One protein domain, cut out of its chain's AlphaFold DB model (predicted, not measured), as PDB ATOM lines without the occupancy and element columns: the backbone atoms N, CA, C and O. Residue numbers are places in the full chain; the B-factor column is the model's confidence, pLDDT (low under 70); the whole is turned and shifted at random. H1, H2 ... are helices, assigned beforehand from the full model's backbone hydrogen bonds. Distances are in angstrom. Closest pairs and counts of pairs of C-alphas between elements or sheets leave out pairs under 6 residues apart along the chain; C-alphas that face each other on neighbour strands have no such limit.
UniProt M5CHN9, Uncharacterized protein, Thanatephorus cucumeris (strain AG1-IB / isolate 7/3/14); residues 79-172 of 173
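This is residues 79 to 172 of the 173 residues of an uncharacterized protein of Thanatephorus cucumeris (strain AG1-IB / isolate 7/3/14) (UniProt M5CHN9). One long helix, H5, makes the longest axis; H1 and H2 pack on its first part, short H3 and H4 lie towards that end, and residues 154 to 172 stick out as an arm. The printed part has 94 residues with five named helices, H1 to H5 in order, all helix. It is loose, with a radius of gyration of the C-alphas of 17.1 A, and spans 63 by 26 by 21 A.

Find C-alpha 81 at (18.462, -11.721, -13.780); from there H1 runs 21.7 A to residue 96. H2 is residues 107 to 117, 15.2 A; H3 is 119 to 122, H4 126 to 132. H5 runs 50.9 A from residue 136 to C-alpha 170 at (-9.276, 24.654, -20.103).

Residues 88 to 95 of H1 alone touch H5, at a steep tilt of 48 degrees, closest C-alphas Thr 88 and Val 145, 6.6 A. H2 touches H5, closest C-alphas Thr 108 and Ala 143, 6.2 A. H4 touches no helix. Every O i to N i+4 pair is within hydrogen-bond range in H2 and H5, 11 of 12 in H1, 2 of 3 in H4; H3 is too short.

The printed part has no cut and no long link. Look for pLDDT under 70 in 21 residues, among them 163 to 172.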
ATOM      1  N   LEU A  79      18.907 -14.504 -20.688       87.94
ATOM      2  CA  LEU A  79      17.729 -14.867 -19.901       87.94
ATOM      3  C   LEU A  79      17.895 -14.615 -18.395       87.94
ATOM      4  O   LEU A  79      16.881 -14.595 -17.686       87.94
ATOM      5  N   SER A  80      19.126 -14.396 -17.928       88.38
ATOM      6  CA  SER A  80      19.465 -14.203 -16.517       88.38
ATOM      7  C   SER A  80      18.901 -12.909 -15.920       88.38
ATOM      8  O   SER A  80      18.639 -11.923 -16.620       88.38
ATOM      9  N   THR A  81      18.758 -12.909 -14.595       88.06
ATOM     10  CA  THR A  81      18.462 -11.721 -13.780       88.06
ATOM     11  C   THR A  81      19.513 -10.640 -13.974       88.06
ATOM     12  O   THR A  81      19.171  -9.477 -14.147       88.06
ATOM     13  N   GLU A  82      20.789 -11.005 -14.068       87.94
ATOM     14  CA  GLU A  82      21.886 -10.069 -14.308       87.94
ATOM     15  C   GLU A  82      21.659  -9.225 -15.565       87.94
ATOM     16  O   GLU A  82      21.804  -8.001 -15.538       87.94
ATOM     17  N   PHE A  83      21.245  -9.846 -16.668       88.56
ATOM     18  CA  PHE A  83      20.953  -9.101 -17.887       88.56
ATOM     19  C   PHE A  83      19.641  -8.303 -17.780       88.56
ATOM     20  O   PHE A  83      19.588  -7.112 -18.117       88.56
ATOM     21  N   LYS A  84      18.572  -8.941 -17.293       88.31
ATOM     22  CA  LYS A  84      17.233  -8.335 -17.220       88.31
ATOM     23  C   LYS A  84      17.143  -7.179 -16.229       88.31
ATOM     24  O   LYS A  84      16.483  -6.192 -16.526       88.31
ATOM     25  N   ASP A  85      17.828  -7.263 -15.098       87.88
ATOM     26  CA  ASP A  85      17.769  -6.256 -14.044       87.88
ATOM     27  C   ASP A  85      18.949  -5.301 -14.088       87.88
ATOM     28  O   ASP A  85      18.747  -4.090 -14.032       87.88
ATOM     29  N   HIS A  86      20.184  -5.786 -14.215       87.81
ATOM     30  CA  HIS A  86      21.339  -4.889 -14.149       87.81
ATOM     31  C   HIS A  86      21.655  -4.253 -15.495       87.81
ATOM     32  O   HIS A  86      21.715  -3.024 -15.588       87.81
ATOM     33  N   VAL A  87      21.831  -5.059 -16.546       88.56
ATOM     34  CA  VAL A  87      22.207  -4.525 -17.864       88.56
ATOM     35  C   VAL A  87      21.090  -3.640 -18.411       88.56
ATOM     36  O   VAL A  87      21.350  -2.502 -18.792       88.56
ATOM     37  N   THR A  88      19.840  -4.101 -18.365       90.38
ATOM     38  CA  THR A  88      18.688  -3.325 -18.851       90.38
ATOM     39  C   THR A  88      18.527  -1.993 -18.120       90.38
ATOM     40  O   THR A  88      18.455  -0.957 -18.781       90.38
ATOM     41  N   ARG A  89      18.533  -1.973 -16.777       88.88
ATOM     42  CA  ARG A  89      18.405  -0.713 -16.018       88.88
ATOM     43  C   ARG A  89      19.558   0.237 -16.305       88.88
ATOM     44  O   ARG A  89      19.343   1.437 -16.436       88.88
ATOM     45  N   ARG A  90      20.777  -0.286 -16.456       88.81
ATOM     46  CA  ARG A  90      21.944   0.538 -16.782       88.81
ATOM     47  C   ARG A  90      21.836   1.143 -18.183       88.81
ATOM     48  O   ARG A  90      22.135   2.321 -18.334       88.81
ATOM     49  N   ILE A  91      21.338   0.392 -19.170       89.19
ATOM     50  CA  ILE A  91      21.036   0.923 -20.513       89.19
ATOM     51  C   ILE A  91      20.029   2.073 -20.416       89.19
ATOM     52  O   ILE A  91      20.237   3.125 -21.013       89.19
ATOM     53  N   GLN A  92      18.945   1.882 -19.663       87.69
ATOM     54  CA  GLN A  92      17.918   2.907 -19.473       87.69
ATOM     55  C   GLN A  92      18.493   4.157 -18.796       87.69
ATOM     56  O   GLN A  92      18.264   5.262 -19.279       87.69
ATOM     57  N   ALA A  93      19.303   3.988 -17.748       86.25
ATOM     58  CA  ALA A  93      19.981   5.084 -17.062       86.25
ATOM     59  C   ALA A  93      20.900   5.881 -18.002       86.25
ATOM     60  O   ALA A  93      20.887   7.105 -17.959       86.25
ATOM     61  N   THR A  94      21.621   5.217 -18.915       83.94
ATOM     62  CA  THR A  94      22.437   5.893 -19.942       83.94
ATOM     63  C   THR A  94      21.603   6.807 -20.844       83.94
ATOM     64  O   THR A  94      22.079   7.854 -21.262       83.94
ATOM     65  N   PHE A  95      20.356   6.438 -21.144       80.00
ATOM     66  CA  PHE A  95      19.446   7.285 -21.923       80.00
ATOM     67  C   PHE A  95      18.743   8.365 -21.090       80.00
ATOM     68  O   PHE A  95      18.094   9.229 -21.666       80.00
ATOM     69  N   LEU A  96      18.828   8.322 -19.764       81.06
ATOM     70  CA  LEU A  96      18.308   9.375 -18.888       81.06
ATOM     71  C   LEU A  96      19.395  10.367 -18.461       81.06
ATOM     72  O   LEU A  96      19.083  11.411 -17.894       81.06
ATOM     73  N   ASP A  97      20.658  10.051 -18.733       77.88
ATOM     74  CA  ASP A  97      21.786  10.919 -18.452       77.88
ATOM     75  C   ASP A  97      21.757  12.147 -19.372       77.88
ATOM     76  O   ASP A  97      21.925  12.044 -20.588       77.88
ATOM     77  N   ALA A  98      21.551  13.324 -18.781       66.38
ATOM     78  CA  ALA A  98      21.493  14.597 -19.494       66.38
ATOM     79  C   ALA A  98      22.827  14.975 -20.162       66.38
ATOM     80  O   ALA A  98      22.842  15.802 -21.074       66.38
ATOM     81  N   THR A  99      23.941  14.373 -19.733       71.19
ATOM     82  CA  THR A  99      25.263  14.581 -20.339       71.19
ATOM     83  C   THR A  99      25.459  13.752 -21.608       71.19
ATOM     84  O   THR A  99      26.320  14.069 -22.432       71.19
ATOM     85  N   ILE A 100      24.638  12.714 -21.806       65.31
ATOM     86  CA  ILE A 100      24.690  11.843 -22.973       65.31
ATOM     87  C   ILE A 100      23.575  12.272 -23.925       65.31
ATOM     88  O   ILE A 100      22.395  12.065 -23.640       65.31
ATOM     89  N   PRO A 101      23.903  12.851 -25.090       58.75
ATOM     90  CA  PRO A 101      22.884  13.353 -25.995       58.75
ATOM     91  C   PRO A 101      21.982  12.197 -26.463       58.75
ATOM     92  O   PRO A 101      22.383  11.268 -27.172       58.75
ATOM     93  N   THR A 102      20.729  12.263 -26.019       53.94
ATOM     94  CA  THR A 102      19.738  11.174 -25.968       53.94
ATOM     95  C   THR A 102      19.360  10.618 -27.345       53.94
ATOM     96  O   THR A 102      18.902   9.479 -27.473       53.94
ATOM     97  N   TYR A 103      19.584  11.411 -28.395       54.72
ATOM     98  CA  TYR A 103      19.116  11.170 -29.761       54.72
ATOM     99  C   TYR A 103      20.224  11.174 -30.818       54.72
ATOM    100  O   TYR A 103      19.950  11.345 -32.005       54.72
ATOM    101  N   VAL A 104      21.485  10.951 -30.441       63.38
ATOM    102  CA  VAL A 104      22.550  10.909 -31.454       63.38
ATOM    103  C   VAL A 104      22.504   9.599 -32.238       63.38
ATOM    104  O   VAL A 104      22.430   8.503 -31.673       63.38
ATOM    105  N   ARG A 105      22.595   9.713 -33.570       67.88
ATOM    106  CA  ARG A 105      22.775   8.579 -34.485       67.88
ATOM    107  C   ARG A 105      23.925   7.692 -33.993       67.88
ATOM    108  O   ARG A 105      24.997   8.181 -33.645       67.88
ATOM    109  N   GLY A 106      23.690   6.381 -33.960       76.00
ATOM    110  CA  GLY A 106      24.690   5.408 -33.518       76.00
ATOM    111  C   GLY A 106      24.820   5.240 -32.000       76.00
ATOM    112  O   GLY A 106      25.707   4.512 -31.573       76.00
ATOM    113  N   SER A 107      23.943   5.829 -31.175       78.94
ATOM    114  CA  SER A 107      23.974   5.661 -29.709       78.94
ATOM    115  C   SER A 107      23.969   4.196 -29.259       78.94
ATOM    116  O   SER A 107      24.772   3.815 -28.418       78.94
ATOM    117  N   THR A 108      23.152   3.340 -29.880       85.00
ATOM    118  CA  THR A 108      23.151   1.893 -29.606       85.00
ATOM    119  C   THR A 108      24.478   1.227 -29.977       85.00
ATOM    120  O   THR A 108      24.947   0.363 -29.247       85.00
ATOM    121  N   ALA A 109      25.103   1.626 -31.089       84.38
ATOM    122  CA  ALA A 109      26.391   1.074 -31.501       84.38
ATOM    123  C   ALA A 109      27.507   1.486 -30.533       84.38
ATOM    124  O   ALA A 109      28.283   0.634 -30.120       84.38
ATOM    125  N   ARG A 110      27.528   2.755 -30.100       85.94
ATOM    126  CA  ARG A 110      28.470   3.253 -29.084       85.94
ATOM    127  C   ARG A 110      28.262   2.592 -27.723       85.94
ATOM    128  O   ARG A 110      29.227   2.245 -27.061       85.94
ATOM    129  N   LEU A 111      27.008   2.376 -27.327       87.25
ATOM    130  CA  LEU A 111      26.657   1.651 -26.105       87.25
ATOM    131  C   LEU A 111      27.189   0.216 -26.143       87.25
ATOM    132  O   LEU A 111      27.832  -0.224 -25.196       87.25
ATOM    133  N   ILE A 112      26.947  -0.492 -27.250       87.81
ATOM    134  CA  ILE A 112      27.483  -1.837 -27.463       87.81
ATOM    135  C   ILE A 112      29.008  -1.787 -27.409       87.81
ATOM    136  O   ILE A 112      29.573  -2.554 -26.643       87.81
ATOM    137  N   GLN A 113      29.654  -0.876 -28.146       87.19
ATOM    138  CA  GLN A 113      31.108  -0.692 -28.155       87.19
ATOM    139  C   GLN A 113      31.667  -0.517 -26.733       87.19
ATOM    140  O   GLN A 113      32.546  -1.262 -26.309       87.19
ATOM    141  N   HIS A 114      31.070   0.381 -25.953       87.50
ATOM    142  CA  HIS A 114      31.460   0.624 -24.571       87.50
ATOM    143  C   HIS A 114      31.280  -0.618 -23.679       87.50
ATOM    144  O   HIS A 114      32.108  -0.871 -22.806       87.50
ATOM    145  N   MET A 115      30.235  -1.429 -23.893       88.19
ATOM    146  CA  MET A 115      30.077  -2.719 -23.204       88.19
ATOM    147  C   MET A 115      31.183  -3.716 -23.563       88.19
ATOM    148  O   MET A 115      31.578  -4.505 -22.705       88.19
ATOM    149  N   GLN A 116      31.681  -3.694 -24.806       85.62
ATOM    150  CA  GLN A 116      32.778  -4.569 -25.240       85.62
ATOM    151  C   GLN A 116      34.109  -4.139 -24.636       85.62
ATOM    152  O   GLN A 116      34.879  -4.995 -24.214       85.62
ATOM    153  N   GLU A 117      34.351  -2.834 -24.555       86.94
ATOM    154  CA  GLU A 117      35.569  -2.266 -23.977       86.94
ATOM    155  C   GLU A 117      35.575  -2.368 -22.442       86.94
ATOM    156  O   GLU A 117      36.629  -2.548 -21.839       86.94
ATOM    157  N   ASN A 118      34.401  -2.322 -21.796       87.19
ATOM    158  CA  ASN A 118      34.278  -2.220 -20.337       87.19
ATOM    159  C   ASN A 118      33.323  -3.263 -19.717       87.19
ATOM    160  O   ASN A 118      32.432  -2.888 -18.946       87.19
ATOM    161  N   PRO A 119      33.475  -4.575 -19.975       85.94
ATOM    162  CA  PRO A 119      32.499  -5.599 -19.572       85.94
ATOM    163  C   PRO A 119      32.247  -5.677 -18.063       85.94
ATOM    164  O   PRO A 119      31.115  -5.907 -17.636       85.94
ATOM    165  N   GLY A 120      33.279  -5.431 -17.247       84.88
ATOM    166  CA  GLY A 120      33.161  -5.426 -15.787       84.88
ATOM    167  C   GLY A 120      32.191  -4.358 -15.277       84.88
ATOM    168  O   GLY A 120      31.428  -4.617 -14.349       84.88
ATOM    169  N   SER A 121      32.130  -3.198 -15.942       85.94
ATOM    170  CA  SER A 121      31.169  -2.144 -15.592       85.94
ATOM    171  C   SER A 121      29.718  -2.584 -15.832       85.94
ATOM    172  O   SER A 121      28.811  -2.159 -15.123       85.94
ATOM    173  N   TRP A 122      29.487  -3.510 -16.761       86.50
ATOM    174  CA  TRP A 122      28.162  -4.035 -17.095       86.50
ATOM    175  C   TRP A 122      27.835  -5.354 -16.392       86.50
ATOM    176  O   TRP A 122      26.819  -5.964 -16.711       86.50
ATOM    177  N   ARG A 123      28.679  -5.801 -15.446       86.62
ATOM    178  CA  ARG A 123      28.574  -7.117 -14.789       86.62
ATOM    179  C   ARG A 123      28.484  -8.276 -15.792       86.62
ATOM    180  O   ARG A 123      27.851  -9.289 -15.520       86.62
ATOM    181  N   ILE A 124      29.117  -8.135 -16.957       85.12
ATOM    182  CA  ILE A 124      29.166  -9.197 -17.963       85.12
ATOM    183  C   ILE A 124      30.256 -10.192 -17.533       85.12
ATOM    184  O   ILE A 124      31.415  -9.786 -17.401       85.12
ATOM    185  N   PRO A 125      29.932 -11.483 -17.310       81.44
ATOM    186  CA  PRO A 125      30.921 -12.480 -16.911       81.44
ATOM    187  C   PRO A 125      32.048 -12.605 -17.940       81.44
ATOM    188  O   PRO A 125      31.804 -12.573 -19.145       81.44
ATOM    189  N   ARG A 126      33.290 -12.815 -17.489       76.88
ATOM    190  CA  ARG A 126      34.455 -12.947 -18.390       76.88
ATOM    191  C   ARG A 126      34.318 -14.109 -19.378       76.88
ATOM    192  O   ARG A 126      34.623 -13.944 -20.553       76.88
ATOM    193  N   ALA A 127      33.805 -15.247 -18.905       71.19
ATOM    194  CA  ALA A 127      33.538 -16.428 -19.732       71.19
ATOM    195  C   ALA A 127      32.534 -16.141 -20.860       71.19
ATOM    196  O   ALA A 127      32.603 -16.731 -21.932       71.19
ATOM    197  N   VAL A 128      31.624 -15.198 -20.620       69.94
ATOM    198  CA  VAL A 128      30.657 -14.721 -21.601       69.94
ATOM    199  C   VAL A 128      31.365 -13.718 -22.528       69.94
ATOM    200  O   VAL A 128      31.387 -13.916 -23.737       69.94
ATOM    201  N   HIS A 129      32.051 -12.703 -21.991       75.56
ATOM    202  CA  HIS A 129      32.680 -11.605 -22.747       75.56
ATOM    203  C   HIS A 129      33.535 -12.026 -23.955       75.56
ATOM    204  O   HIS A 129      33.338 -11.454 -25.029       75.56
ATOM    205  N   ALA A 130      34.400 -13.037 -23.809       68.00
ATOM    206  CA  ALA A 130      35.353 -13.462 -24.845       68.00
ATOM    207  C   ALA A 130      34.703 -13.803 -26.203       68.00
ATOM    208  O   ALA A 130      35.322 -13.631 -27.252       68.00
ATOM    209  N   HIS A 131      33.441 -14.238 -26.199       66.88
ATOM    210  CA  HIS A 131      32.733 -14.651 -27.415       66.88
ATOM    211  C   HIS A 131      31.336 -14.022 -27.570       66.88
ATOM    212  O   HIS A 131      30.813 -13.895 -28.679       66.88
ATOM    213  N   PHE A 132      30.730 -13.578 -26.471       70.25
ATOM    214  CA  PHE A 132      29.346 -13.116 -26.399       70.25
ATOM    215  C   PHE A 132      29.132 -11.714 -26.940       70.25
ATOM    216  O   PHE A 132      28.152 -11.451 -27.636       70.25
ATOM    217  N   VAL A 133      30.030 -10.790 -26.604       66.81
ATOM    218  CA  VAL A 133      29.772  -9.365 -26.824       66.81
ATOM    219  C   VAL A 133      29.871  -8.996 -28.311       66.81
ATOM    220  O   VAL A 133      29.311  -7.995 -28.763       66.81
ATOM    221  N   ASN A 134      30.484  -9.868 -29.113       71.31
ATOM    222  CA  ASN A 134      30.470  -9.790 -30.570       71.31
ATOM    223  C   ASN A 134      29.336 -10.581 -31.232       71.31
ATOM    224  O   ASN A 134      29.115 -10.419 -32.431       71.31
ATOM    225  N   SER A 135      28.581 -11.380 -30.476       78.75
ATOM    226  CA  SER A 135      27.489 -12.180 -31.023       78.75
ATOM    227  C   SER A 135      26.342 -11.305 -31.544       78.75
ATOM    228  O   SER A 135      25.979 -10.271 -30.970       78.75
ATOM    229  N   LYS A 136      25.709 -11.758 -32.630       83.62
ATOM    230  CA  LYS A 136      24.498 -11.125 -33.177       83.62
ATOM    231  C   LYS A 136      23.355 -11.118 -32.156       83.62
ATOM    232  O   LYS A 136      22.596 -10.152 -32.110       83.62
ATOM    233  N   ALA A 137      23.250 -12.166 -31.335       84.06
ATOM    234  CA  ALA A 137      22.225 -12.304 -30.304       84.06
ATOM    235  C   ALA A 137      22.327 -11.196 -29.247       84.06
ATOM    236  O   ALA A 137      21.346 -10.492 -29.007       84.06
ATOM    237  N   PHE A 138      23.523 -10.965 -28.694       85.38
ATOM    238  CA  PHE A 138      23.749  -9.891 -27.725       85.38
ATOM    239  C   PHE A 138      23.435  -8.514 -28.307       85.38
ATOM    240  O   PHE A 138      22.659  -7.751 -27.729       85.38
ATOM    241  N   ARG A 139      23.978  -8.212 -29.495       87.25
ATOM    242  CA  ARG A 139      23.738  -6.926 -30.170       87.25
ATOM    243  C   ARG A 139      22.246  -6.690 -30.408       87.25
ATOM    244  O   ARG A 139      21.763  -5.582 -30.184       87.25
ATOM    245  N   LYS A 140      21.505  -7.731 -30.810       89.75
ATOM    246  CA  LYS A 140      20.047  -7.678 -30.989       89.75
ATOM    247  C   LYS A 140      19.322  -7.417 -29.667       89.75
ATOM    248  O   LYS A 140      18.427  -6.579 -29.646       89.75
ATOM    249  N   ALA A 141      19.708  -8.087 -28.582       89.50
ATOM    250  CA  ALA A 141      19.088  -7.903 -27.270       89.50
ATOM    251  C   ALA A 141      19.296  -6.478 -26.729       89.50
ATOM    252  O   ALA A 141      18.331  -5.813 -26.354       89.50
ATOM    253  N   VAL A 142      20.529  -5.964 -26.779       89.31
ATOM    254  CA  VAL A 142      20.844  -4.582 -26.373       89.31
ATOM    255  C   VAL A 142      20.093  -3.570 -27.241       89.31
ATOM    256  O   VAL A 142      19.508  -2.618 -26.724       89.31
ATOM    257  N   ALA A 143      20.050  -3.787 -28.561       89.00
ATOM    258  CA  ALA A 143      19.308  -2.923 -29.475       89.00
ATOM    259  C   ALA A 143      17.797  -2.934 -29.211       89.00
ATOM    260  O   ALA A 143      17.166  -1.879 -29.307       89.00
ATOM    261  N   ALA A 144      17.223  -4.086 -28.859       91.38
ATOM    262  CA  ALA A 144      15.817  -4.204 -28.489       91.38
ATOM    263  C   ALA A 144      15.510  -3.409 -27.214       91.38
ATOM    264  O   ALA A 144      14.611  -2.570 -27.229       91.38
ATOM    265  N   VAL A 145      16.309  -3.579 -26.153       90.88
ATOM    266  CA  VAL A 145      16.160  -2.814 -24.901       90.88
ATOM    267  C   VAL A 145      16.232  -1.308 -25.165       90.88
ATOM    268  O   VAL A 145      15.334  -0.561 -24.776       90.88
ATOM    269  N   ALA A 146      17.267  -0.863 -25.883       88.69
ATOM    270  CA  ALA A 146      17.461   0.546 -26.209       88.69
ATOM    271  C   ALA A 146      16.328   1.120 -27.077       88.69
ATOM    272  O   ALA A 146      15.952   2.283 -26.937       88.69
ATOM    273  N   SER A 147      15.795   0.339 -28.016       88.12
ATOM    274  CA  SER A 147      14.735   0.805 -28.917       88.12
ATOM    275  C   SER A 147      13.383   0.873 -28.215       88.12
ATOM    276  O   SER A 147      12.701   1.886 -28.347       88.12
ATOM    277  N   ASN A 148      13.047  -0.138 -27.409       89.56
ATOM    278  CA  ASN A 148      11.821  -0.159 -26.612       89.56
ATOM    279  C   ASN A 148      11.786   1.019 -25.635       89.56
ATOM    280  O   ASN A 148      10.832   1.793 -25.637       89.56
ATOM    281  N   PHE A 149      12.870   1.228 -24.881       88.75
ATOM    282  CA  PHE A 149      12.936   2.319 -23.910       88.75
ATOM    283  C   PHE A 149      12.800   3.703 -24.562       88.75
ATOM    284  O   PHE A 149      12.024   4.536 -24.098       88.75
ATOM    285  N   ARG A 150      13.499   3.943 -25.682       85.25
ATOM    286  CA  ARG A 150      13.369   5.207 -26.430       85.25
ATOM    287  C   ARG A 150      11.965   5.406 -26.997       85.25
ATOM    288  O   ARG A 150      11.463   6.529 -26.991       85.25
ATOM    289  N   GLY A 151      11.330   4.337 -27.481       85.25
ATOM    290  CA  GLY A 151       9.941   4.367 -27.938       85.25
ATOM    291  C   GLY A 151       8.983   4.774 -26.819       85.25
ATOM    292  O   GLY A 151       8.147   5.659 -27.011       85.25
ATOM    293  N   ASP A 152       9.157   4.200 -25.631       86.44
ATOM    294  CA  ASP A 152       8.350   4.523 -24.455       86.44
ATOM    295  C   ASP A 152       8.584   5.952 -23.959       86.44
ATOM    296  O   ASP A 152       7.618   6.655 -23.658       86.44
ATOM    297  N   MET A 153       9.837   6.420 -23.930       83.62
ATOM    298  CA  MET A 153      10.156   7.817 -23.618       83.62
ATOM    299  C   MET A 153       9.462   8.778 -24.580       83.62
ATOM    300  O   MET A 153       8.777   9.695 -24.133       83.62
ATOM    301  N   ARG A 154       9.583   8.550 -25.895       83.12
ATOM    302  CA  ARG A 154       8.934   9.392 -26.908       83.12
ATOM    303  C   ARG A 154       7.418   9.419 -26.720       83.12
ATOM    304  O   ARG A 154       6.820  10.488 -26.784       83.12
ATOM    305  N   ARG A 155       6.798   8.265 -26.446       84.75
ATOM    306  CA  ARG A 155       5.354   8.181 -26.188       84.75
ATOM    307  C   ARG A 155       4.955   8.994 -24.954       84.75
ATOM    308  O   ARG A 155       4.006   9.765 -25.030       84.75
ATOM    309  N   LYS A 156       5.685   8.858 -23.843       83.62
ATOM    310  CA  LYS A 156       5.415   9.596 -22.595       83.62
ATOM    311  C   LYS A 156       5.581  11.104 -22.764       83.62
ATOM    312  O   LYS A 156       4.722  11.852 -22.312       83.62
ATOM    313  N   VAL A 157       6.641  11.534 -23.446       79.88
ATOM    314  CA  VAL A 157       6.896  12.948 -23.752       79.88
ATOM    315  C   VAL A 157       5.772  13.519 -24.618       79.88
ATOM    316  O   VAL A 157       5.202  14.545 -24.266       79.88
ATOM    317  N   ASN A 158       5.370  12.816 -25.682       78.00
ATOM    318  CA  ASN A 158       4.247  13.245 -26.518       78.00
ATOM    319  C   ASN A 158       2.945  13.366 -25.711       78.00
ATOM    320  O   ASN A 158       2.255  14.370 -25.838       78.00
ATOM    321  N   ILE A 159       2.619  12.388 -24.857       81.38
ATOM    322  CA  ILE A 159       1.430  12.452 -23.987       81.38
ATOM    323  C   ILE A 159       1.499  13.661 -23.045       81.38
ATOM    324  O   ILE A 159       0.493  14.342 -22.858       81.38
ATOM    325  N   ALA A 160       2.664  13.931 -22.449       75.38
ATOM    326  CA  ALA A 160       2.852  15.059 -21.542       75.38
ATOM    327  C   ALA A 160       2.635  16.407 -22.249       75.38
ATOM    328  O   ALA A 160       1.933  17.259 -21.709       75.38
ATOM    329  N   PHE A 161       3.153  16.570 -23.470       74.75
ATOM    330  CA  PHE A 161       2.907  17.766 -24.281       74.75
ATOM    331  C   PHE A 161       1.418  17.948 -24.604       74.75
ATOM    332  O   PHE A 161       0.859  18.992 -24.290       74.75
ATOM    333  N   HIS A 162       0.735  16.907 -25.100       72.62
ATOM    334  CA  HIS A 162      -0.694  17.000 -25.440       72.62
ATOM    335  C   HIS A 162      -1.580  17.282 -24.214       72.62
ATOM    336  O   HIS A 162      -2.579  17.987 -24.317       72.62
ATOM    337  N   ARG A 163      -1.230  16.749 -23.034       68.69
ATOM    338  CA  ARG A 163      -1.933  17.075 -21.781       68.69
ATOM    339  C   ARG A 163      -1.704  18.520 -21.340       68.69
ATOM    340  O   ARG A 163      -2.641  19.133 -20.843       68.69
ATOM    341  N   SER A 164      -0.491  19.038 -21.528       64.31
ATOM    342  CA  SER A 164      -0.131  20.414 -21.164       64.31
ATOM    343  C   SER A 164      -0.869  21.438 -22.037       64.31
ATOM    344  O   SER A 164      -1.397  22.421 -21.516       64.31
ATOM    345  N   ASP A 165      -1.002  21.153 -23.336       59.97
ATOM    346  CA  ASP A 165      -1.789  21.975 -24.268       59.97
ATOM    347  C   ASP A 165      -3.283  21.990 -23.901       59.97
ATOM    348  O   ASP A 165      -3.913  23.048 -23.885       59.97
ATOM    349  N   LEU A 166      -3.855  20.844 -23.513       58.22
ATOM    350  CA  LEU A 166      -5.254  20.762 -23.069       58.22
ATOM    351  C   LEU A 166      -5.506  21.507 -21.749       58.22
ATOM    352  O   LEU A 166      -6.549  22.144 -21.603       58.22
ATOM    353  N   SER A 167      -4.568  21.478 -20.797       58.31
ATOM    354  CA  SER A 167      -4.698  22.256 -19.554       58.31
ATOM    355  C   SER A 167      -4.643  23.768 -19.779       58.31
ATOM    356  O   SER A 167      -5.354  24.501 -19.096       58.31
ATOM    357  N   HIS A 168      -3.864  24.243 -20.756       51.34
ATOM    358  CA  HIS A 168      -3.845  25.661 -21.125       51.34
ATOM    359  C   HIS A 168      -5.159  26.115 -21.776       51.34
ATOM    360  O   HIS A 168      -5.603  27.233 -21.526       51.34
ATOM    361  N   ILE A 169      -5.808  25.249 -22.559       50.53
ATOM    362  CA  ILE A 169      -7.107  25.547 -23.181       50.53
ATOM    363  C   ILE A 169      -8.225  25.610 -22.129       50.53
ATOM    364  O   ILE A 169      -9.052  26.512 -22.180       50.53
ATOM    365  N   ILE A 170      -8.233  24.703 -21.146       50.12
ATOM    366  CA  ILE A 170      -9.276  24.654 -20.103       50.12
ATOM    367  C   ILE A 170      -9.151  25.812 -19.097       50.12
ATOM    368  O   ILE A 170     -10.163  26.276 -18.591       50.12
ATOM    369  N   LEU A 171      -7.940  26.308 -18.821       49.94
ATOM    370  CA  LEU A 171      -7.722  27.479 -17.951       49.94
ATOM    371  C   LEU A 171      -7.974  28.830 -18.649       49.94
ATOM    372  O   LEU A 171      -7.871  29.870 -18.002       49.94
ATOM    373  N   SER A 172      -8.270  28.821 -19.953       47.62
ATOM    374  CA  SER A 172      -8.510  30.023 -20.767       47.62
ATOM    375  C   SER A 172      -9.984  30.205 -21.176       47.62
ATOM    376  O   SER A 172     -10.272  31.081 -21.991       47.62
TER     377      SER A 172